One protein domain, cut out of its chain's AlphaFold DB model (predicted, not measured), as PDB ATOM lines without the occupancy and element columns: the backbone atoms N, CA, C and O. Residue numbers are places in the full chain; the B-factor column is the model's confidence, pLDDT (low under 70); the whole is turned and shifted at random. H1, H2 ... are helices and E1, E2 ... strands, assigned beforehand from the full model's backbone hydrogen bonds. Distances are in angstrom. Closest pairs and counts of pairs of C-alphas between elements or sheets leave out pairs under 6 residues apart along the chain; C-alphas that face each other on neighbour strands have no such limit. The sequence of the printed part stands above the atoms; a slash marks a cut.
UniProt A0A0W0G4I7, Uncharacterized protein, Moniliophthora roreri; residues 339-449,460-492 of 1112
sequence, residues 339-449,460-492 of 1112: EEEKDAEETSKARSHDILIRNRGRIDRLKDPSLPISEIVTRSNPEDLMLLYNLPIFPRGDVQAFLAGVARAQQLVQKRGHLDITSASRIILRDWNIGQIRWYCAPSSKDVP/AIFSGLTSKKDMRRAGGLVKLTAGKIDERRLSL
ATOM      1  N   GLU A 339      -5.698  19.117 -45.191       69.56
ATOM      2  CA  GLU A 339      -4.253  19.087 -44.948       69.56
ATOM      3  C   GLU A 339      -3.695  17.685 -45.252       69.56
ATOM      4  O   GLU A 339      -4.150  16.696 -44.670       69.56
ATOM      5  N   GLU A 340      -2.699  17.601 -46.136       59.28
ATOM      6  CA  GLU A 340      -2.126  16.326 -46.601       59.28
ATOM      7  C   GLU A 340      -1.288  15.596 -45.531       59.28
ATOM      8  O   GLU A 340      -1.162  14.375 -45.574       59.28
ATOM      9  N   GLU A 341      -0.743  16.316 -44.542       56.88
ATOM     10  CA  GLU A 341       0.195  15.779 -43.538       56.88
ATOM     11  C   GLU A 341      -0.473  15.088 -42.323       56.88
ATOM     12  O   GLU A 341       0.216  14.689 -41.382       56.88
ATOM     13  N   LYS A 342      -1.807  14.945 -42.297       60.94
ATOM     14  CA  LYS A 342      -2.544  14.357 -41.158       60.94
ATOM     15  C   LYS A 342      -2.716  12.839 -41.254       60.94
ATOM     16  O   LYS A 342      -2.918  12.281 -42.330       60.94
ATOM     17  N   ASP A 343      -2.725  12.182 -40.090       72.88
ATOM     18  CA  ASP A 343      -2.887  10.729 -39.951       72.88
ATOM     19  C   ASP A 343      -4.068  10.184 -40.774       72.88
ATOM     20  O   ASP A 343      -5.205  10.663 -40.681       72.88
ATOM     21  N   ALA A 344      -3.818   9.114 -41.535       75.19
ATOM     22  CA  ALA A 344      -4.803   8.500 -42.431       75.19
ATOM     23  C   ALA A 344      -6.079   8.019 -41.706       75.19
ATOM     24  O   ALA A 344      -7.160   7.964 -42.297       75.19
ATOM     25  N   GLU A 345      -5.985   7.691 -40.412       74.88
ATOM     26  CA  GLU A 345      -7.151   7.328 -39.601       74.88
ATOM     27  C   GLU A 345      -7.967   8.559 -39.160       74.88
ATOM     28  O   GLU A 345      -9.189   8.468 -39.035       74.88
ATOM     29  N   GLU A 346      -7.336   9.719 -38.943       75.88
ATOM     30  CA  GLU A 346      -8.036  10.964 -38.595       75.88
ATOM     31  C   GLU A 346      -8.716  11.594 -39.811       75.88
ATOM     32  O   GLU A 346      -9.893  11.955 -39.734       75.88
ATOM     33  N   THR A 347      -8.037  11.646 -40.960       78.81
ATOM     34  CA  THR A 347      -8.632  12.133 -42.216       78.81
ATOM     35  C   THR A 347      -9.824  11.267 -42.642       78.81
ATOM     36  O   THR A 347     -10.870  11.794 -43.026       78.81
ATOM     37  N   SER A 348      -9.737   9.944 -42.471       78.88
ATOM     38  CA  SER A 348     -10.844   9.007 -42.714       78.88
ATOM     39  C   SER A 348     -12.046   9.216 -41.771       78.88
ATOM     40  O   SER A 348     -13.202   9.204 -42.213       78.88
ATOM     41  N   LYS A 349     -11.809   9.503 -40.481       80.06
ATOM     42  CA  LYS A 349     -12.870   9.892 -39.526       80.06
ATOM     43  C   LYS A 349     -13.512  11.228 -39.905       80.06
ATOM     44  O   LYS A 349     -14.736  11.321 -39.928       80.06
ATOM     45  N   ALA A 350     -12.714  12.234 -40.263       80.69
ATOM     46  CA  ALA A 350     -13.207  13.546 -40.684       80.69
ATOM     47  C   ALA A 350     -14.070  13.462 -41.958       80.69
ATOM     48  O   ALA A 350     -15.156  14.042 -41.997       80.69
ATOM     49  N   ARG A 351     -13.663  12.663 -42.958       81.88
ATOM     50  CA  ARG A 351     -14.491  12.329 -44.137       81.88
ATOM     51  C   ARG A 351     -15.794  11.625 -43.734       81.88
ATOM     52  O   ARG A 351     -16.867  11.986 -44.204       81.88
ATOM     53  N   SER A 352     -15.734  10.670 -42.806       83.94
ATOM     54  CA  SER A 352     -16.918   9.939 -42.325       83.94
ATOM     55  C   SER A 352     -17.928  10.824 -41.578       83.94
ATOM     56  O   SER A 352     -19.135  10.628 -41.719       83.94
ATOM     57  N   HIS A 353     -17.451  11.813 -40.819       85.38
ATOM     58  CA  HIS A 353     -18.270  12.835 -40.158       85.38
ATOM     59  C   HIS A 353     -18.926  13.781 -41.182       85.38
ATOM     60  O   HIS A 353     -20.137  14.013 -41.137       85.38
ATOM     61  N   ASP A 354     -18.143  14.252 -42.157       83.56
ATOM     62  CA  ASP A 354     -18.582  15.135 -43.242       83.56
ATOM     63  C   ASP A 354     -19.741  14.541 -44.067       83.56
ATOM     64  O   ASP A 354     -20.767  15.194 -44.277       83.56
ATOM     65  N   ILE A 355     -19.625  13.262 -44.442       85.38
ATOM     66  CA  ILE A 355     -20.660  12.482 -45.145       85.38
ATOM     67  C   ILE A 355     -22.015  12.531 -44.418       85.38
ATOM     68  O   ILE A 355     -23.060  12.661 -45.063       85.38
ATOM     69  N   LEU A 356     -22.021  12.433 -43.085       86.75
ATOM     70  CA  LEU A 356     -23.243  12.371 -42.274       86.75
ATOM     71  C   LEU A 356     -23.898  13.729 -42.050       86.75
ATOM     72  O   LEU A 356     -25.129  13.804 -42.021       86.75
ATOM     73  N   ILE A 357     -23.080  14.769 -41.873       84.62
ATOM     74  CA  ILE A 357     -23.521  16.158 -41.708       84.62
ATOM     75  C   ILE A 357     -24.116  16.665 -43.015       84.62
ATOM     76  O   ILE A 357     -25.245  17.154 -43.039       84.62
ATOM     77  N   ARG A 358     -23.376  16.507 -44.116       81.19
ATOM     78  CA  ARG A 358     -23.807  16.966 -45.438       81.19
ATOM     79  C   ARG A 358     -24.920  16.096 -46.020       81.19
ATOM     80  O   ARG A 358     -25.709  16.600 -46.816       81.19
ATOM     81  N   ASN A 359     -24.979  14.804 -45.666       78.19
ATOM     82  CA  ASN A 359     -25.966  13.828 -46.157       78.19
ATOM     83  C   ASN A 359     -26.142  13.897 -47.696       78.19
ATOM     84  O   ASN A 359     -27.255  13.897 -48.220       78.19
ATOM     85  N   ARG A 360     -25.023  14.054 -48.422       68.31
ATOM     86  CA  ARG A 360     -24.993  14.290 -49.876       68.31
ATOM     87  C   ARG A 360     -25.305  13.001 -50.645       68.31
ATOM     88  O   ARG A 360     -24.734  11.947 -50.375       68.31
ATOM     89  N   GLY A 361     -26.182  13.099 -51.645       68.38
ATOM     90  CA  GLY A 361     -26.490  11.995 -52.562       68.38
ATOM     91  C   GLY A 361     -27.075  10.744 -51.884       68.38
ATOM     92  O   GLY A 361     -27.886  10.830 -50.960       68.38
ATOM     93  N   ARG A 362     -26.691   9.556 -52.372       72.31
ATOM     94  CA  ARG A 362     -27.122   8.255 -51.829       72.31
ATOM     95  C   ARG A 362     -26.066   7.639 -50.911       72.31
ATOM     96  O   ARG A 362     -25.384   6.687 -51.282       72.31
ATOM     97  N   ILE A 363     -25.984   8.145 -49.678       78.56
ATOM     98  CA  ILE A 363     -25.097   7.591 -48.636       78.56
ATOM     99  C   ILE A 363     -25.369   6.101 -48.326       78.56
ATOM    100  O   ILE A 363     -24.490   5.394 -47.843       78.56
ATOM    101  N   ASP A 364     -26.550   5.574 -48.673       77.44
ATOM    102  CA  ASP A 364     -26.878   4.144 -48.601       77.44
ATOM    103  C   ASP A 364     -26.093   3.268 -49.599       77.44
ATOM    104  O   ASP A 364     -26.132   2.040 -49.497       77.44
ATOM    105  N   ARG A 365     -25.369   3.871 -50.551       81.81
ATOM    106  CA  ARG A 365     -24.588   3.175 -51.587       81.81
ATOM    107  C   ARG A 365     -23.074   3.201 -51.390       81.81
ATOM    108  O   ARG A 365     -22.385   2.564 -52.177       81.81
ATOM    109  N   LEU A 366     -22.565   3.863 -50.347       82.31
ATOM    110  CA  LEU A 366     -21.124   4.002 -50.099       82.31
ATOM    111  C   LEU A 366     -20.367   2.660 -50.167       82.31
ATOM    112  O   LEU A 366     -20.886   1.604 -49.770       82.31
ATOM    113  N   LYS A 367     -19.127   2.735 -50.677       80.00
ATOM    114  CA  LYS A 367     -18.186   1.614 -50.846       80.00
ATOM    115  C   LYS A 367     -17.853   0.989 -49.490       80.00
ATOM    116  O   LYS A 367     -18.117  -0.197 -49.297       80.00
ATOM    117  N   ASP A 368     -17.434   1.818 -48.529       82.75
ATOM    118  CA  ASP A 368     -17.397   1.478 -47.104       82.75
ATOM    119  C   ASP A 368     -18.483   2.247 -46.319       82.75
ATOM    120  O   ASP A 368     -18.308   3.416 -45.976       82.75
ATOM    121  N   PRO A 369     -19.627   1.609 -46.010       87.19
ATOM    122  CA  PRO A 369     -20.665   2.196 -45.172       87.19
ATOM    123  C   PRO A 369     -20.411   1.992 -43.665       87.19
ATOM    124  O   PRO A 369     -21.289   2.308 -42.869       87.19
ATOM    125  N   SER A 370     -19.288   1.401 -43.236       85.25
ATOM    126  CA  SER A 370     -19.044   1.051 -41.827       85.25
ATOM    127  C   SER A 370     -18.507   2.216 -40.991       85.25
ATOM    128  O   SER A 370     -18.964   2.407 -39.861       85.25
ATOM    129  N   LEU A 371     -17.617   3.042 -41.550       86.31
ATOM    130  CA  LEU A 371     -16.995   4.162 -40.836       86.31
ATOM    131  C   LEU A 371     -18.011   5.252 -40.426       86.31
ATOM    132  O   LEU A 371     -18.016   5.619 -39.248       86.31
ATOM    133  N   PRO A 372     -18.974   5.681 -41.274       89.44
ATOM    134  CA  PRO A 372     -20.040   6.587 -40.832       89.44
ATOM    135  C   PRO A 372     -20.972   5.960 -39.772       89.44
ATOM    136  O   PRO A 372     -21.504   6.651 -38.906       89.44
ATOM    137  N   ILE A 373     -21.150   4.634 -39.761       91.81
ATOM    138  CA  ILE A 373     -21.905   3.976 -38.681       91.81
ATOM    139  C   ILE A 373     -21.122   3.987 -37.359       91.81
ATOM    140  O   ILE A 373     -21.742   4.082 -36.299       91.81
ATOM    141  N   SER A 374     -19.787   3.962 -37.395       90.38
ATOM    142  CA  SER A 374     -18.946   4.104 -36.198       90.38
ATOM    143  C   SER A 374     -19.185   5.440 -35.480       90.38
ATOM    144  O   SER A 374     -19.421   5.458 -34.269       90.38
ATOM    145  N   GLU A 375     -19.229   6.538 -36.241       88.75
ATOM    146  CA  GLU A 375     -19.548   7.891 -35.761       88.75
ATOM    147  C   GLU A 375     -20.931   7.925 -35.076       88.75
ATOM    148  O   GLU A 375     -21.053   8.314 -33.908       88.75
ATOM    149  N   ILE A 376     -21.968   7.413 -35.758       91.75
ATOM    150  CA  ILE A 376     -23.338   7.333 -35.222       91.75
ATOM    151  C   ILE A 376     -23.382   6.514 -33.925       91.75
ATOM    152  O   ILE A 376     -23.952   6.975 -32.935       91.75
ATOM    153  N   VAL A 377     -22.807   5.307 -33.896       92.50
ATOM    154  CA  VAL A 377     -22.903   4.388 -32.742       92.50
ATOM    155  C   VAL A 377     -22.121   4.898 -31.534       92.50
ATOM    156  O   VAL A 377     -22.589   4.762 -30.403       92.50
ATOM    157  N   THR A 378     -20.958   5.510 -31.754       91.12
ATOM    158  CA  THR A 378     -20.101   6.038 -30.681       91.12
ATOM    159  C   THR A 378     -20.746   7.242 -29.989       91.12
ATOM    160  O   THR A 378     -20.721   7.351 -28.756       91.12
ATOM    161  N   ARG A 379     -21.384   8.123 -30.771       89.75
ATOM    162  CA  ARG A 379     -22.063   9.326 -30.263       89.75
ATOM    163  C   ARG A 379     -23.466   9.051 -29.726       89.75
ATOM    164  O   ARG A 379     -23.920   9.777 -28.844       89.75
ATOM    165  N   SER A 380     -24.149   8.016 -30.214       91.06
ATOM    166  CA  SER A 380     -25.508   7.665 -29.785       91.06
ATOM    167  C   SER A 380     -25.588   7.118 -28.358       91.06
ATOM    168  O   SER A 380     -24.676   6.473 -27.838       91.06
ATOM    169  N   ASN A 381     -26.750   7.314 -27.739       90.69
ATOM    170  CA  ASN A 381     -27.147   6.616 -26.525       90.69
ATOM    171  C   ASN A 381     -27.588   5.168 -26.868       90.69
ATOM    172  O   ASN A 381     -28.575   5.012 -27.596       90.69
ATOM    173  N   PRO A 382     -26.908   4.106 -26.383       90.81
ATOM    174  CA  PRO A 382     -27.151   2.734 -26.849       90.81
ATOM    175  C   PRO A 382     -28.586   2.247 -26.648       90.81
ATOM    176  O   PRO A 382     -29.125   1.575 -27.523       90.81
ATOM    177  N   GLU A 383     -29.238   2.616 -25.543       92.06
ATOM    178  CA  GLU A 383     -30.610   2.192 -25.249       92.06
ATOM    179  C   GLU A 383     -31.627   2.740 -26.262       92.06
ATOM    180  O   GLU A 383     -32.620   2.071 -26.551       92.06
ATOM    181  N   ASP A 384     -31.372   3.917 -26.844       90.06
ATOM    182  CA  ASP A 384     -32.247   4.501 -27.865       90.06
ATOM    183  C   ASP A 384     -32.093   3.740 -29.205       90.06
ATOM    184  O   ASP A 384     -33.088   3.443 -29.869       90.06
ATOM    185  N   LEU A 385     -30.863   3.337 -29.568       91.38
ATOM    186  CA  LEU A 385     -30.592   2.475 -30.731       91.38
ATOM    187  C   LEU A 385     -31.143   1.051 -30.545       91.38
ATOM    188  O   LEU A 385     -31.708   0.480 -31.482       91.38
ATOM    189  N   MET A 386     -31.025   0.488 -29.337       93.00
ATOM    190  CA  MET A 386     -31.635  -0.796 -28.975       93.00
ATOM    191  C   MET A 386     -33.156  -0.753 -29.128       93.00
ATOM    192  O   MET A 386     -33.736  -1.698 -29.659       93.00
ATOM    193  N   LEU A 387     -33.799   0.333 -28.689       90.25
ATOM    194  CA  LEU A 387     -35.246   0.512 -28.794       90.25
ATOM    195  C   LEU A 387     -35.702   0.697 -30.250       90.25
ATOM    196  O   LEU A 387     -36.699   0.101 -30.650       90.25
ATOM    197  N   LEU A 388     -34.967   1.477 -31.049       89.44
ATOM    198  CA  LEU A 388     -35.283   1.718 -32.463       89.44
ATOM    199  C   LEU A 388     -35.198   0.431 -33.302       89.44
ATOM    200  O   LEU A 388     -36.131   0.112 -34.039       89.44
ATOM    201  N   TYR A 389     -34.115  -0.338 -33.168       91.19
ATOM    202  CA  TYR A 389     -33.901  -1.554 -33.962       91.19
ATOM    203  C   TYR A 389     -34.345  -2.857 -33.264       91.19
ATOM    204  O   TYR A 389     -34.174  -3.935 -33.828       91.19
ATOM    205  N   ASN A 390     -34.969  -2.768 -32.081       90.19
ATOM    206  CA  ASN A 390     -35.418  -3.898 -31.247       90.19
ATOM    207  C   ASN A 390     -34.296  -4.916 -30.948       90.19
ATOM    208  O   ASN A 390     -34.466  -6.130 -31.084       90.19
ATOM    209  N   LEU A 391     -33.123  -4.406 -30.563       91.38
ATOM    210  CA  LEU A 391     -31.902  -5.193 -30.388       91.38
ATOM    211  C   LEU A 391     -31.740  -5.749 -28.962       91.38
ATOM    212  O   LEU A 391     -32.211  -5.136 -27.999       91.38
ATOM    213  N   PRO A 392     -31.012  -6.871 -28.792       87.69
ATOM    214  CA  PRO A 392     -30.442  -7.227 -27.496       87.69
ATOM    215  C   PRO A 392     -29.438  -6.158 -27.028       87.69
ATOM    216  O   PRO A 392     -28.977  -5.328 -27.812       87.69
ATOM    217  N   ILE A 393     -29.074  -6.201 -25.744       89.81
ATOM    218  CA  ILE A 393     -28.078  -5.286 -25.180       89.81
ATOM    219  C   ILE A 393     -26.708  -5.467 -25.848       89.81
ATOM    220  O   ILE A 393     -26.228  -6.593 -25.997       89.81
ATOM    221  N   PHE A 394     -26.089  -4.351 -26.231       91.44
ATOM    222  CA  PHE A 394     -24.729  -4.278 -26.765       91.44
ATOM    223  C   PHE A 394     -23.921  -3.204 -26.004       91.44
ATOM    224  O   PHE A 394     -24.528  -2.280 -25.450       91.44
ATOM    225  N   PRO A 395     -22.581  -3.314 -25.906       88.06
ATOM    226  CA  PRO A 395     -21.763  -2.323 -25.204       88.06
ATOM    227  C   PRO A 395     -21.782  -0.947 -25.887       88.06
ATOM    228  O   PRO A 395     -21.878  -0.840 -27.108       88.06
ATOM    229  N   ARG A 396     -21.632   0.134 -25.109       87.62
ATOM    230  CA  ARG A 396     -21.524   1.486 -25.679       87.62
ATOM    231  C   ARG A 396     -20.267   1.598 -26.549       87.62
ATOM    232  O   ARG A 396     -19.179   1.297 -26.072       87.62
ATOM    233  N   GLY A 397     -20.430   2.068 -27.786       84.31
ATOM    234  CA  GLY A 397     -19.347   2.178 -28.771       84.31
ATOM    235  C   GLY A 397     -19.022   0.879 -29.519       84.31
ATOM    236  O   GLY A 397     -18.204   0.907 -30.431       84.31
ATOM    237  N   ASP A 398     -19.665  -0.253 -29.203       91.31
ATOM    238  CA  ASP A 398     -19.437  -1.510 -29.925       91.31
ATOM    239  C   ASP A 398     -20.244  -1.553 -31.235       91.31
ATOM    240  O   ASP A 398     -21.362  -2.077 -31.321       91.31
ATOM    241  N   VAL A 399     -19.642  -0.969 -32.271       92.69
ATOM    242  CA  VAL A 399     -20.167  -0.907 -33.643       92.69
ATOM    243  C   VAL A 399     -20.427  -2.306 -34.211       92.69
ATOM    244  O   VAL A 399     -21.414  -2.513 -34.919       92.69
ATOM    245  N   GLN A 400     -19.586  -3.289 -33.874       92.19
ATOM    246  CA  GLN A 400     -19.680  -4.650 -34.406       92.19
ATOM    247  C   GLN A 400     -20.818  -5.436 -33.749       92.19
ATOM    248  O   GLN A 400     -21.594  -6.090 -34.450       92.19
ATOM    249  N   ALA A 401     -21.000  -5.334 -32.429       92.06
ATOM    250  CA  ALA A 401     -22.156  -5.920 -31.753       92.06
ATOM    251  C   ALA A 401     -23.474  -5.256 -32.181       92.06
ATOM    252  O   ALA A 401     -24.464  -5.967 -32.375       92.06
ATOM    253  N   PHE A 402     -23.485  -3.934 -32.398       95.12
ATOM    254  CA  PHE A 402     -24.641  -3.224 -32.950       95.12
ATOM    255  C   PHE A 402     -24.998  -3.717 -34.359       95.12
ATOM    256  O   PHE A 402     -26.121  -4.179 -34.578       95.12
ATOM    257  N   LEU A 403     -24.046  -3.701 -35.299       94.62
ATOM    258  CA  LEU A 403     -24.266  -4.138 -36.682       94.62
ATOM    259  C   LEU A 403     -24.640  -5.623 -36.769       94.62
ATOM    260  O   LEU A 403     -25.575  -5.980 -37.483       94.62
ATOM    261  N   ALA A 404     -23.996  -6.489 -35.982       93.12
ATOM    262  CA  ALA A 404     -24.387  -7.893 -35.863       93.12
ATOM    263  C   ALA A 404     -25.777  -8.066 -35.219       93.12
ATOM    264  O   ALA A 404     -26.477  -9.038 -35.508       93.12
ATOM    265  N   GLY A 405     -26.200  -7.146 -34.350       93.31
ATOM    266  CA  GLY A 405     -27.564  -7.055 -33.832       93.31
ATOM    267  C   GLY A 405     -28.572  -6.735 -34.936       93.31
ATOM    268  O   GLY A 405     -29.502  -7.513 -35.153       93.31
ATOM    269  N   VAL A 406     -28.357  -5.640 -35.673       94.12
ATOM    270  CA  VAL A 406     -29.228  -5.203 -36.781       94.12
ATOM    271  C   VAL A 406     -29.298  -6.264 -37.880       94.12
ATOM    272  O   VAL A 406     -30.395  -6.609 -38.320       94.12
ATOM    273  N   ALA A 407     -28.167  -6.864 -38.263       94.69
ATOM    274  CA  ALA A 407     -28.126  -7.942 -39.249       94.69
ATOM    275  C   ALA A 407     -28.964  -9.160 -38.818       94.69
ATOM    276  O   ALA A 407     -29.738  -9.690 -39.616       94.69
ATOM    277  N   ARG A 408     -28.889  -9.577 -37.544       92.00
ATOM    278  CA  ARG A 408     -29.735 -10.660 -37.004       92.00
ATOM    279  C   ARG A 408     -31.219 -10.280 -36.989       92.00
ATOM    280  O   ARG A 408     -32.043 -11.099 -37.390       92.00
ATOM    281  N   ALA A 409     -31.557  -9.064 -36.555       91.00
ATOM    282  CA  ALA A 409     -32.939  -8.584 -36.478       91.00
ATOM    283  C   ALA A 409     -33.606  -8.495 -37.865       91.00
ATOM    284  O   ALA A 409     -34.749  -8.915 -38.030       91.00
ATOM    285  N   GLN A 410     -32.863  -8.027 -38.873       91.00
ATOM    286  CA  GLN A 410     -33.308  -7.902 -40.268       91.00
ATOM    287  C   GLN A 410     -33.095  -9.187 -41.104       91.00
ATOM    288  O   GLN A 410     -33.329  -9.186 -42.309       91.00
ATOM    289  N   GLN A 411     -32.660 -10.294 -40.482       90.56
ATOM    290  CA  GLN A 411     -32.375 -11.594 -41.122       90.56
ATOM    291  C   GLN A 411     -31.344 -11.535 -42.275       90.56
ATOM    292  O   GLN A 411     -31.358 -12.362 -43.188       90.56
ATOM    293  N   LEU A 412     -30.413 -10.582 -42.208       91.38
ATOM    294  CA  LEU A 412     -29.349 -10.352 -43.183       91.38
ATOM    295  C   LEU A 412     -28.186 -11.334 -42.962       91.38
ATOM    296  O   LEU A 412     -27.300 -11.116 -42.132       91.38
ATOM    297  N   VAL A 413     -28.208 -12.447 -43.700       91.69
ATOM    298  CA  VAL A 413     -27.239 -13.547 -43.575       91.69
ATOM    299  C   VAL A 413     -26.726 -13.959 -44.956       91.69
ATOM    300  O   VAL A 413     -27.501 -14.326 -45.841       91.69
ATOM    301  N   GLN A 414     -25.407 -13.928 -45.132       89.94
ATOM    302  CA  GLN A 414     -24.716 -14.323 -46.355       89.94
ATOM    303  C   GLN A 414     -24.602 -15.855 -46.496       89.94
ATOM    304  O   GLN A 414     -24.914 -16.644 -45.595       89.94
ATOM    305  N   LYS A 415     -24.094 -16.308 -47.652       85.19
ATOM    306  CA  LYS A 415     -23.741 -17.720 -47.893       85.19
ATOM    307  C   LYS A 415     -22.797 -18.226 -46.783       85.19
ATOM    308  O   LYS A 415     -21.988 -17.477 -46.253       85.19
ATOM    309  N   ARG A 416     -22.897 -19.518 -46.443       82.12
ATOM    310  CA  ARG A 416     -22.193 -20.178 -45.315       82.12
ATOM    311  C   ARG A 416     -22.591 -19.706 -43.899       82.12
ATOM    312  O   ARG A 416     -22.172 -20.352 -42.947       82.12
ATOM    313  N   GLY A 417     -23.461 -18.701 -43.744       83.75
ATOM    314  CA  GLY A 417     -24.052 -18.325 -42.448       83.75
ATOM    315  C   GLY A 417     -23.405 -17.128 -41.740       83.75
ATOM    316  O   GLY A 417     -23.733 -16.868 -40.585       83.75
ATOM    317  N   HIS A 418     -22.511 -16.398 -42.411       88.25
ATOM    318  CA  HIS A 418     -21.969 -15.132 -41.904       88.25
ATOM    319  C   HIS A 418     -23.042 -14.032 -41.939       88.25
ATOM    320  O   HIS A 418     -23.920 -14.050 -42.800       88.25
ATOM    321  N   LEU A 419     -22.994 -13.076 -41.010       92.19
ATOM    322  CA  LEU A 419     -23.927 -11.944 -40.987       92.19
ATOM    323  C   LEU A 419     -23.539 -10.914 -42.050       92.19
ATOM    324  O   LEU A 419     -22.358 -10.611 -42.208       92.19
ATOM    325  N   ASP A 420     -24.522 -10.360 -42.756       93.44
ATOM    326  CA  ASP A 420     -24.276  -9.348 -43.786       93.44
ATOM    327  C   ASP A 420     -24.215  -7.940 -43.172       93.44
ATOM    328  O   ASP A 420     -25.180  -7.170 -43.190       93.44
ATOM    329  N   ILE A 421     -23.061  -7.645 -42.571       92.75
ATOM    330  CA  ILE A 421     -22.763  -6.385 -41.881       92.75
ATOM    331  C   ILE A 421     -22.880  -5.192 -42.842       92.75
ATOM    332  O   ILE A 421     -23.511  -4.198 -42.496       92.75
ATOM    333  N   THR A 422     -22.366  -5.309 -44.070       91.44
ATOM    334  CA  THR A 422     -22.407  -4.234 -45.075       91.44
ATOM    335  C   THR A 422     -23.841  -3.853 -45.443       91.44
ATOM    336  O   THR A 422     -24.183  -2.670 -45.457       91.44
ATOM    337  N   SER A 423     -24.721  -4.835 -45.676       90.50
ATOM    338  CA  SER A 423     -26.146  -4.561 -45.923       90.50
ATOM    339  C   SER A 423     -26.860  -3.983 -44.696       90.50
ATOM    340  O   SER A 423     -27.753  -3.150 -44.854       90.50
ATOM    341  N   ALA A 424     -26.464  -4.368 -43.476       93.75
ATOM    342  CA  ALA A 424     -27.004  -3.774 -42.253       93.75
ATOM    343  C   ALA A 424     -26.623  -2.287 -42.137       93.75
ATOM    344  O   ALA A 424     -27.510  -1.457 -41.927       93.75
ATOM    345  N   SER A 425     -25.352  -1.933 -42.372       93.12
ATOM    346  CA  SER A 425     -24.885  -0.539 -42.410       93.12
ATOM    347  C   SER A 425     -25.678   0.305 -43.409       93.12
ATOM    348  O   SER A 425     -26.169   1.376 -43.060       93.12
ATOM    349  N   ARG A 426     -25.897  -0.203 -44.631       92.25
ATOM    350  CA  ARG A 426     -26.667   0.501 -45.675       92.25
ATOM    351  C   ARG A 426     -28.129   0.749 -45.289       92.25
ATOM    352  O   ARG A 426     -28.669   1.805 -45.612       92.25
ATOM    353  N   ILE A 427     -28.769  -0.166 -44.549       91.44
ATOM    354  CA  ILE A 427     -30.114   0.074 -43.988       91.44
ATOM    355  C   ILE A 427     -30.100   1.240 -42.993       91.44
ATOM    356  O   ILE A 427     -31.003   2.075 -43.039       91.44
ATOM    357  N   ILE A 428     -29.088   1.315 -42.126       92.62
ATOM    358  CA  ILE A 428     -28.993   2.352 -41.093       92.62
ATOM    359  C   ILE A 428     -28.682   3.720 -41.728       92.62
ATOM    360  O   ILE A 428     -29.337   4.698 -41.381       92.62
ATOM    361  N   LEU A 429     -27.790   3.793 -42.726       90.56
ATOM    362  CA  LEU A 429     -27.527   5.031 -43.482       90.56
ATOM    363  C   LEU A 429     -28.753   5.509 -44.278       90.56
ATOM    364  O   LEU A 429     -29.048   6.701 -44.305       90.56
ATOM    365  N   ARG A 430     -29.536   4.591 -44.858       88.50
ATOM    366  CA  ARG A 430     -30.836   4.937 -45.456       88.50
ATOM    367  C   ARG A 430     -31.805   5.492 -44.408       88.50
ATOM    368  O   ARG A 430     -32.489   6.474 -44.675       88.50
ATOM    369  N   ASP A 431     -31.900   4.856 -43.241       88.81
ATOM    370  CA  ASP A 431     -32.806   5.274 -42.164       88.81
ATOM    371  C   ASP A 431     -32.369   6.605 -41.505       88.81
ATOM    372  O   ASP A 431     -33.228   7.338 -41.008       88.81
ATOM    373  N   TRP A 432     -31.075   6.950 -41.554       88.25
ATOM    374  CA  TRP A 432     -30.536   8.286 -41.257       88.25
ATOM    375  C   TRP A 432     -31.023   9.314 -42.285       88.25
ATOM    376  O   TRP A 432     -31.706  10.268 -41.912       88.25
ATOM    377  N   ASN A 433     -30.758   9.074 -43.576       83.19
ATOM    378  CA  ASN A 433     -31.081   9.994 -44.673       83.19
ATOM    379  C   ASN A 433     -32.588  10.337 -44.730       83.19
ATOM    380  O   ASN A 433     -32.966  11.505 -44.767       83.19
ATOM    381  N   ILE A 434     -33.477   9.341 -44.613       79.19
ATOM    382  CA  ILE A 434     -34.941   9.568 -44.612       79.19
ATOM    383  C   ILE A 434     -35.502  10.110 -43.279       79.19
ATOM    384  O   ILE A 434     -36.722  10.152 -43.098       79.19
ATOM    385  N   GLY A 435     -34.652  10.456 -42.306       77.75
ATOM    386  CA  GLY A 435     -35.072  10.995 -41.007       77.75
ATOM    387  C   GLY A 435     -35.881  10.024 -40.133       77.75
ATOM    388  O   GLY A 435     -36.674  10.467 -39.300       77.75
ATOM    389  N   GLN A 436     -35.720   8.706 -40.317       83.31
ATOM    390  CA  GLN A 436     -36.292   7.706 -39.404       83.31
ATOM    391  C   GLN A 436     -35.482   7.630 -38.105       83.31
ATOM    392  O   GLN A 436     -36.064   7.503 -37.026       83.31
ATOM    393  N   ILE A 437     -34.153   7.738 -38.201       88.12
ATOM    394  CA  ILE A 437     -33.297   8.042 -37.053       88.12
ATOM    395  C   ILE A 437     -33.475   9.536 -36.764       88.12
ATOM    396  O   ILE A 437     -32.784  10.384 -37.323       88.12
ATOM    397  N   ARG A 438     -34.454   9.875 -35.922       85.44
ATOM    398  CA  ARG A 438     -34.640  11.245 -35.432       85.44
ATOM    399  C   ARG A 438     -33.624  11.462 -34.328       85.44
ATOM    400  O   ARG A 438     -33.553  10.654 -33.409       85.44
ATOM    401  N   TRP A 439     -32.848  12.532 -34.374       88.12
ATOM    402  CA  TRP A 439     -31.743  12.689 -33.435       88.12
ATOM    403  C   TRP A 439     -31.588  14.119 -32.933       88.12
ATOM    404  O   TRP A 439     -32.046  15.067 -33.567       88.12
ATOM    405  N   TYR A 440     -30.994  14.246 -31.747       85.12
ATOM    406  CA  TYR A 440     -30.699  15.524 -31.107       85.12
ATOM    407  C   TYR A 440     -29.491  15.384 -30.176       85.12
ATOM    408  O   TYR A 440     -29.348  14.382 -29.464       85.12
ATOM    409  N   CYS A 441     -28.667  16.420 -30.125       83.00
ATOM    410  CA  CYS A 441     -27.623  16.589 -29.134       83.00
ATOM    411  C   CYS A 441     -28.113  17.449 -27.959       83.00
ATOM    412  O   CYS A 441     -29.066  18.224 -28.044       83.00
ATOM    413  N   ALA A 442     -27.423  17.309 -26.834       76.31
ATOM    414  CA  ALA A 442     -27.395  18.301 -25.766       76.31
ATOM    415  C   ALA A 442     -25.916  18.520 -25.400       76.31
ATOM    416  O   ALA A 442     -25.170  17.532 -25.414       76.31
ATOM    417  N   PRO A 443     -25.482  19.753 -25.088       75.25
ATOM    418  CA  PRO A 443     -24.093  20.055 -24.772       75.25
ATOM    419  C   PRO A 443     -23.717  19.551 -23.373       75.25
ATOM    420  O   PRO A 443     -24.506  18.897 -22.677       75.25
ATOM    421  N   SER A 444     -22.487  19.847 -22.961       73.38
ATOM    422  CA  SER A 444     -21.963  19.417 -21.674       73.38
ATOM    423  C   SER A 444     -22.661  20.136 -20.520       73.38
ATOM    424  O   SER A 444     -22.917  21.338 -20.555       73.38
ATOM    425  N   SER A 445     -22.897  19.413 -19.425       62.53
ATOM    426  CA  SER A 445     -23.355  20.016 -18.168       62.53
ATOM    427  C   SER A 445     -22.289  20.889 -17.495       62.53
ATOM    428  O   SER A 445     -22.598  21.532 -16.499       62.53
ATOM    429  N   LYS A 446     -21.043  20.892 -17.999       60.88
ATOM    430  CA  LYS A 446     -20.007  21.856 -17.595       60.88
ATOM    431  C   LYS A 446     -20.315  23.271 -18.072       60.88
ATOM    432  O   LYS A 446     -19.931  24.220 -17.403       60.88
ATOM    433  N   ASP A 447     -20.965  23.386 -19.224       56.72
ATOM    434  CA  ASP A 447     -21.135  24.666 -19.897       56.72
ATOM    435  C   ASP A 447     -22.339  25.399 -19.274       56.72
ATOM    436  O   ASP A 447     -22.274  26.586 -18.983       56.72
ATOM    437  N   VAL A 448     -23.441  24.678 -19.026       56.00
ATOM    438  CA  VAL A 448     -24.751  25.249 -18.663       56.00
ATOM    439  C   VAL A 448     -24.738  26.090 -17.369       56.00
ATOM    440  O   VAL A 448     -24.652  25.518 -16.281       56.00
ATOM    441  N   PRO A 449     -24.948  27.422 -17.432       50.38
ATOM    442  CA  PRO A 449     -25.062  28.271 -16.254       50.38
ATOM    443  C   PRO A 449     -26.419  28.084 -15.570       50.38
ATOM    444  O   PRO A 449     -27.461  27.943 -16.220       50.38
ATOM    445  N   ALA A 460     -43.428  31.973 -27.360       65.31
ATOM    446  CA  ALA A 460     -44.268  31.683 -28.523       65.31
ATOM    447  C   ALA A 460     -43.621  30.648 -29.467       65.31
ATOM    448  O   ALA A 460     -44.280  29.712 -29.915       65.31
ATOM    449  N   ILE A 461     -42.309  30.755 -29.713       66.06
ATOM    450  CA  ILE A 461     -41.583  29.799 -30.560       66.06
ATOM    451  C   ILE A 461     -41.519  28.427 -29.877       66.06
ATOM    452  O   ILE A 461     -41.748  27.408 -30.526       66.06
ATOM    453  N   PHE A 462     -41.255  28.371 -28.567       65.94
ATOM    454  CA  PHE A 462     -41.193  27.100 -27.840       65.94
ATOM    455  C   PHE A 462     -42.549  26.389 -27.728       65.94
ATOM    456  O   PHE A 462     -42.571  25.157 -27.753       65.94
ATOM    457  N   SER A 463     -43.668  27.119 -27.644       65.62
ATOM    458  CA  SER A 463     -45.006  26.510 -27.613       65.62
ATOM    459  C   SER A 463     -45.430  25.920 -28.967       65.62
ATOM    460  O   SER A 463     -46.137  24.913 -28.993       65.62
ATOM    461  N   GLY A 464     -44.930  26.468 -30.081       61.78
ATOM    462  CA  GLY A 464     -45.143  25.945 -31.437       61.78
ATOM    463  C   GLY A 464     -44.292  24.722 -31.827       61.78
ATOM    464  O   GLY A 464     -44.451  24.200 -32.931       61.78
ATOM    465  N   LEU A 465     -43.384  24.245 -30.966       67.50
ATOM    466  CA  LEU A 465     -42.499  23.109 -31.261       67.50
ATOM    467  C   LEU A 465     -43.012  21.779 -30.687       67.50
ATOM    468  O   LEU A 465     -43.448  21.683 -29.540       67.50
ATOM    469  N   THR A 466     -42.880  20.699 -31.466       67.06
ATOM    470  CA  THR A 466     -43.271  19.344 -31.046       67.06
ATOM    471  C   THR A 466     -42.520  18.908 -29.789       67.06
ATOM    472  O   THR A 466     -41.292  18.799 -29.784       67.06
ATOM    473  N   SER A 467     -43.254  18.581 -28.722       67.75
ATOM    474  CA  SER A 467     -42.632  18.239 -27.443       67.75
ATOM    475  C   SER A 467     -41.758  16.978 -27.532       67.75
ATOM    476  O   SER A 467     -42.100  15.973 -28.166       67.75
ATOM    477  N   LYS A 468     -40.650  16.969 -26.781       67.38
ATOM    478  CA  LYS A 468     -39.750  15.810 -26.639       67.38
ATOM    479  C   LYS A 468     -40.460  14.538 -26.145       67.38
ATOM    480  O   LYS A 468     -40.010  13.427 -26.429       67.38
ATOM    481  N   LYS A 469     -41.561  14.683 -25.397       66.81
ATOM    482  CA  LYS A 469     -42.399  13.568 -24.924       66.81
ATOM    483  C   LYS A 469     -43.136  12.913 -26.094       66.81
ATOM    484  O   LYS A 469     -43.234  11.689 -26.144       66.81
ATOM    485  N   ASP A 470     -43.580  13.716 -27.052       67.50
ATOM    486  CA  ASP A 470     -44.360  13.276 -28.207       67.50
ATOM    487  C   ASP A 470     -43.461  12.797 -29.350       67.50
ATOM    488  O   ASP A 470     -43.737  11.752 -29.933       67.50
ATOM    489  N   MET A 471     -42.287  13.411 -29.544       67.38
ATOM    490  CA  MET A 471     -41.224  12.832 -30.381       67.38
ATOM    491  C   MET A 471     -40.793  11.437 -29.894       67.38
ATOM    492  O   MET A 471     -40.533  10.554 -30.708       67.38
ATOM    493  N   ARG A 472     -40.756  11.200 -28.571       70.94
ATOM    494  CA  ARG A 472     -40.503   9.861 -28.003       70.94
ATOM    495  C   ARG A 472     -41.670   8.892 -28.213       70.94
ATOM    496  O   ARG A 472     -41.419   7.723 -28.491       70.94
ATOM    497  N   ARG A 473     -42.922   9.356 -28.126       73.19
ATOM    498  CA  ARG A 473     -44.123   8.558 -28.457       73.19
ATOM    499  C   ARG A 473     -44.162   8.161 -29.939       73.19
ATOM    500  O   ARG A 473     -44.540   7.037 -30.244       73.19
ATOM    501  N   ALA A 474     -43.715   9.043 -30.833       67.62
ATOM    502  CA  ALA A 474     -43.628   8.815 -32.279       67.62
ATOM    503  C   ALA A 474     -42.466   7.891 -32.715       67.62
ATOM    504  O   ALA A 474     -42.321   7.613 -33.909       67.62
ATOM    505  N   GLY A 475     -41.642   7.425 -31.769       74.81
ATOM    506  CA  GLY A 475     -40.544   6.489 -32.006       74.81
ATOM    507  C   GLY A 475     -39.311   7.089 -32.694       74.81
ATOM    508  O   GLY A 475     -39.328   8.190 -33.246       74.81
ATOM    509  N   GLY A 476     -38.211   6.334 -32.644       77.81
ATOM    510  CA  GLY A 476     -36.970   6.633 -33.366       77.81
ATOM    511  C   GLY A 476     -36.188   7.866 -32.919       77.81
ATOM    512  O   GLY A 476     -35.263   8.243 -33.628       77.81
ATOM    513  N   LEU A 477     -36.517   8.476 -31.772       85.06
ATOM    514  CA  LEU A 477     -35.730   9.571 -31.201       85.06
ATOM    515  C   LEU A 477     -34.500   9.046 -30.439       85.06
ATOM    516  O   LEU A 477     -34.647   8.478 -29.357       85.06
ATOM    517  N   VAL A 478     -33.310   9.319 -30.970       88.19
ATOM    518  CA  VAL A 478     -32.000   8.960 -30.413       88.19
ATOM    519  C   VAL A 478     -31.306  10.201 -29.850       88.19
ATOM    520  O   VAL A 478     -31.207  11.228 -30.523       88.19
ATOM    521  N   LYS A 479     -30.803  10.136 -28.613       87.19
ATOM    522  CA  LYS A 479     -29.891  11.161 -28.086       87.19
ATOM    523  C   LYS A 479     -28.469  10.903 -28.587       87.19
ATOM    524  O   LYS A 479     -27.945   9.813 -28.360       87.19
ATOM    525  N   LEU A 480     -27.823  11.918 -29.156       89.44
ATOM    526  CA  LEU A 480     -26.384  11.922 -29.439       89.44
ATOM    527  C   LEU A 480     -25.614  12.795 -28.431       89.44
ATOM    528  O   LEU A 480     -26.179  13.638 -27.724       89.44
ATOM    529  N   THR A 481     -24.302  12.580 -28.347       88.38
ATOM    530  CA  THR A 481     -23.359  13.552 -27.787       88.38
ATOM    531  C   THR A 481     -23.080  14.655 -28.803       88.38
ATOM    532  O   THR A 481     -22.804  14.359 -29.973       88.38
ATOM    533  N   ALA A 482     -23.117  15.907 -28.334       83.50
ATOM    534  CA  ALA A 482     -22.730  17.066 -29.130       83.50
ATOM    535  C   ALA A 482     -21.318  16.896 -29.705       83.50
ATOM    536  O   ALA A 482     -20.451  16.320 -29.038       83.50
ATOM    537  N   GLY A 483     -21.115  17.361 -30.936       83.12
ATOM    538  CA  GLY A 483     -19.786  17.394 -31.546       83.12
ATOM    539  C   GLY A 483     -18.947  18.581 -31.067       83.12
ATOM    540  O   GLY A 483     -19.270  19.246 -30.079       83.12
ATOM    541  N   LYS A 484     -17.850  18.833 -31.780       85.31
ATOM    542  CA  LYS A 484     -16.995  20.016 -31.609       85.31
ATOM    543  C   LYS A 484     -17.293  21.033 -32.716       85.31
ATOM    544  O   LYS A 484     -17.945  20.693 -33.695       85.31
ATOM    545  N   ILE A 485     -16.798  22.257 -32.543       83.38
ATOM    546  CA  ILE A 485     -16.674  23.235 -33.634       83.38
ATOM    547  C   ILE A 485     -15.652  22.681 -34.636       83.38
ATOM    548  O   ILE A 485     -14.691  22.035 -34.212       83.38
ATOM    549  N   ASP A 486     -15.860  22.896 -35.934       82.25
ATOM    550  CA  ASP A 486     -14.860  22.524 -36.936       82.25
ATOM    551  C   ASP A 486     -13.810  23.639 -37.061       82.25
ATOM    552  O   ASP A 486     -14.113  24.761 -37.479       82.25
ATOM    553  N   GLU A 487     -12.589  23.323 -36.634       81.88
ATOM    554  CA  GLU A 487     -11.425  24.221 -36.592       81.88
ATOM    555  C   GLU A 487     -10.616  24.185 -37.907       81.88
ATOM    556  O   GLU A 487      -9.618  24.888 -38.045       81.88
ATOM    557  N   ARG A 488     -11.024  23.368 -38.893       85.38
ATOM    558  CA  ARG A 488     -10.393  23.351 -40.221       85.38
ATOM    559  C   ARG A 488     -10.717  24.626 -40.993       85.38
ATOM    560  O   ARG A 488     -11.830  25.157 -40.912       85.38
ATOM    561  N   ARG A 489      -9.765  25.053 -41.825       82.81
ATOM    562  CA  ARG A 489      -9.979  26.126 -42.798       82.81
ATOM    563  C   ARG A 489     -11.093  25.772 -43.775       82.81
ATOM    564  O   ARG A 489     -11.274  24.610 -44.143       82.81
ATOM    565  N   LEU A 490     -11.836  26.794 -44.176       82.56
ATOM    566  CA  LEU A 490     -12.745  26.707 -45.311       82.56
ATOM    567  C   LEU A 490     -11.972  27.021 -46.582       82.56
ATOM    568  O   LEU A 490     -11.214  27.987 -46.582       82.56
ATOM    569  N   SER A 491     -12.247  26.282 -47.654       82.69
ATOM    570  CA  SER A 491     -11.844  26.734 -48.980       82.69
ATOM    571  C   SER A 491     -12.692  27.949 -49.351       82.69
ATOM    572  O   SER A 491     -13.926  27.870 -49.410       82.69
ATOM    573  N   LEU A 492     -12.022  29.087 -49.522       79.38
ATOM    574  CA  LEU A 492     -12.636  30.363 -49.889       79.38
ATOM    575  C   LEU A 492     -12.563  30.609 -51.406       79.38
ATOM    576  O   LEU A 492     -13.484  31.219 -51.959       79.38
TER     577      LEU A 492
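AT A GLANCE: This is residues 339 to 449 and 460 to 492 of the 1112 residues of an uncharacterized protein of Moniliophthora roreri (UniProt A0A0W0G4I7). A small core of crossed helices has H2 in its middle, with H1, H4 and H5 packing on it crosswise; H3 packs on a ribbon of two short parallel strands, E1 and E2, beside this core. Residues 340 to 346 and 460 to 467 stick out, the latter holding H6, while H7 follows H6 along the chain and comes near one end of the ribbon, where the C-alphas of Met 471 and Leu 477 are 6.4 A apart. The printed part has 144 residues with seven named helices and two named strands, in the order H1 H2 H3 H4 H5 E1 H6 H7 E2, and its class is mostly helix. It is only just compact, close to loose, with a radius of gyration of the C-alphas of 17.0 A, and spans 57 by 47 by 30 A.

HOW THE PARTS SIT: H1, residues 344 to 358, touches H2, residues 370 to 379, about perpendicular at 76 degrees; their closest C-alphas are those of Ser 352 and Pro 372, 4.8 A apart. H2 and H3, residues 382 to 389, meet only through their link. H4, residues 399 to 409, touches H2 about perpendicular at 77 degrees, the C-alphas of Ser 374 and Val 399 being closest at 5.8 A. H5, residues 421 to 433, touches H4 with residues 421 to 425 alone, closest at the C-alphas of Ala 407 and Ala 424, 5.3 A. H5 also touches H2 at a steep tilt of 61 degrees, the same way, closest at the C-alphas of Ser 370 and Ser 425, 6.1 A. H2 is the hub. E1, residues 438 to 442, and E2, residues 477 to 481, are parallel, with N 478 and O 438 at 2.8 A and N 480 and O 440 at 2.9 A, within hydrogen-bond range. The closest C-alphas of H3 and E2 are those of Asp 384 and Val 478, 5.1 A apart. H6, residues 460 to 463, and H7, residues 468 to 473, are apart. Every O i to N i+4 pair is within range in H2, H3, H4, H5 and H7, and 10 of 11 are in H1; H6 is too short for such a pair.

IN THESE COORDINATES: H1 begins at C-alpha 344, (-4.803, 8.500, -42.431), and is 21.0 A long. H2 measures 14.5 A, H3 10.7 A, H4 15.2 A and H5 18.6 A, the last ending at C-alpha 433, (-31.081, 9.994, -44.673). E1 is 14.0 A long, and E2, 13.4 A, ends at C-alpha 481, (-23.359, 13.552, -27.787).

THE WHOLE: The C-alphas farthest apart are those of Arg 416 and Ala 460, 58.8 A. Residues 450 to 459 are not printed, and C-alphas 449 and 460 are 23.0 A apart across this cut. The links H1 to H2 and H4 to H5 are long. In the printed part, whose mean pLDDT is 82.5, 24 residues are under 70, among them 445 to 449 and 460 to 471.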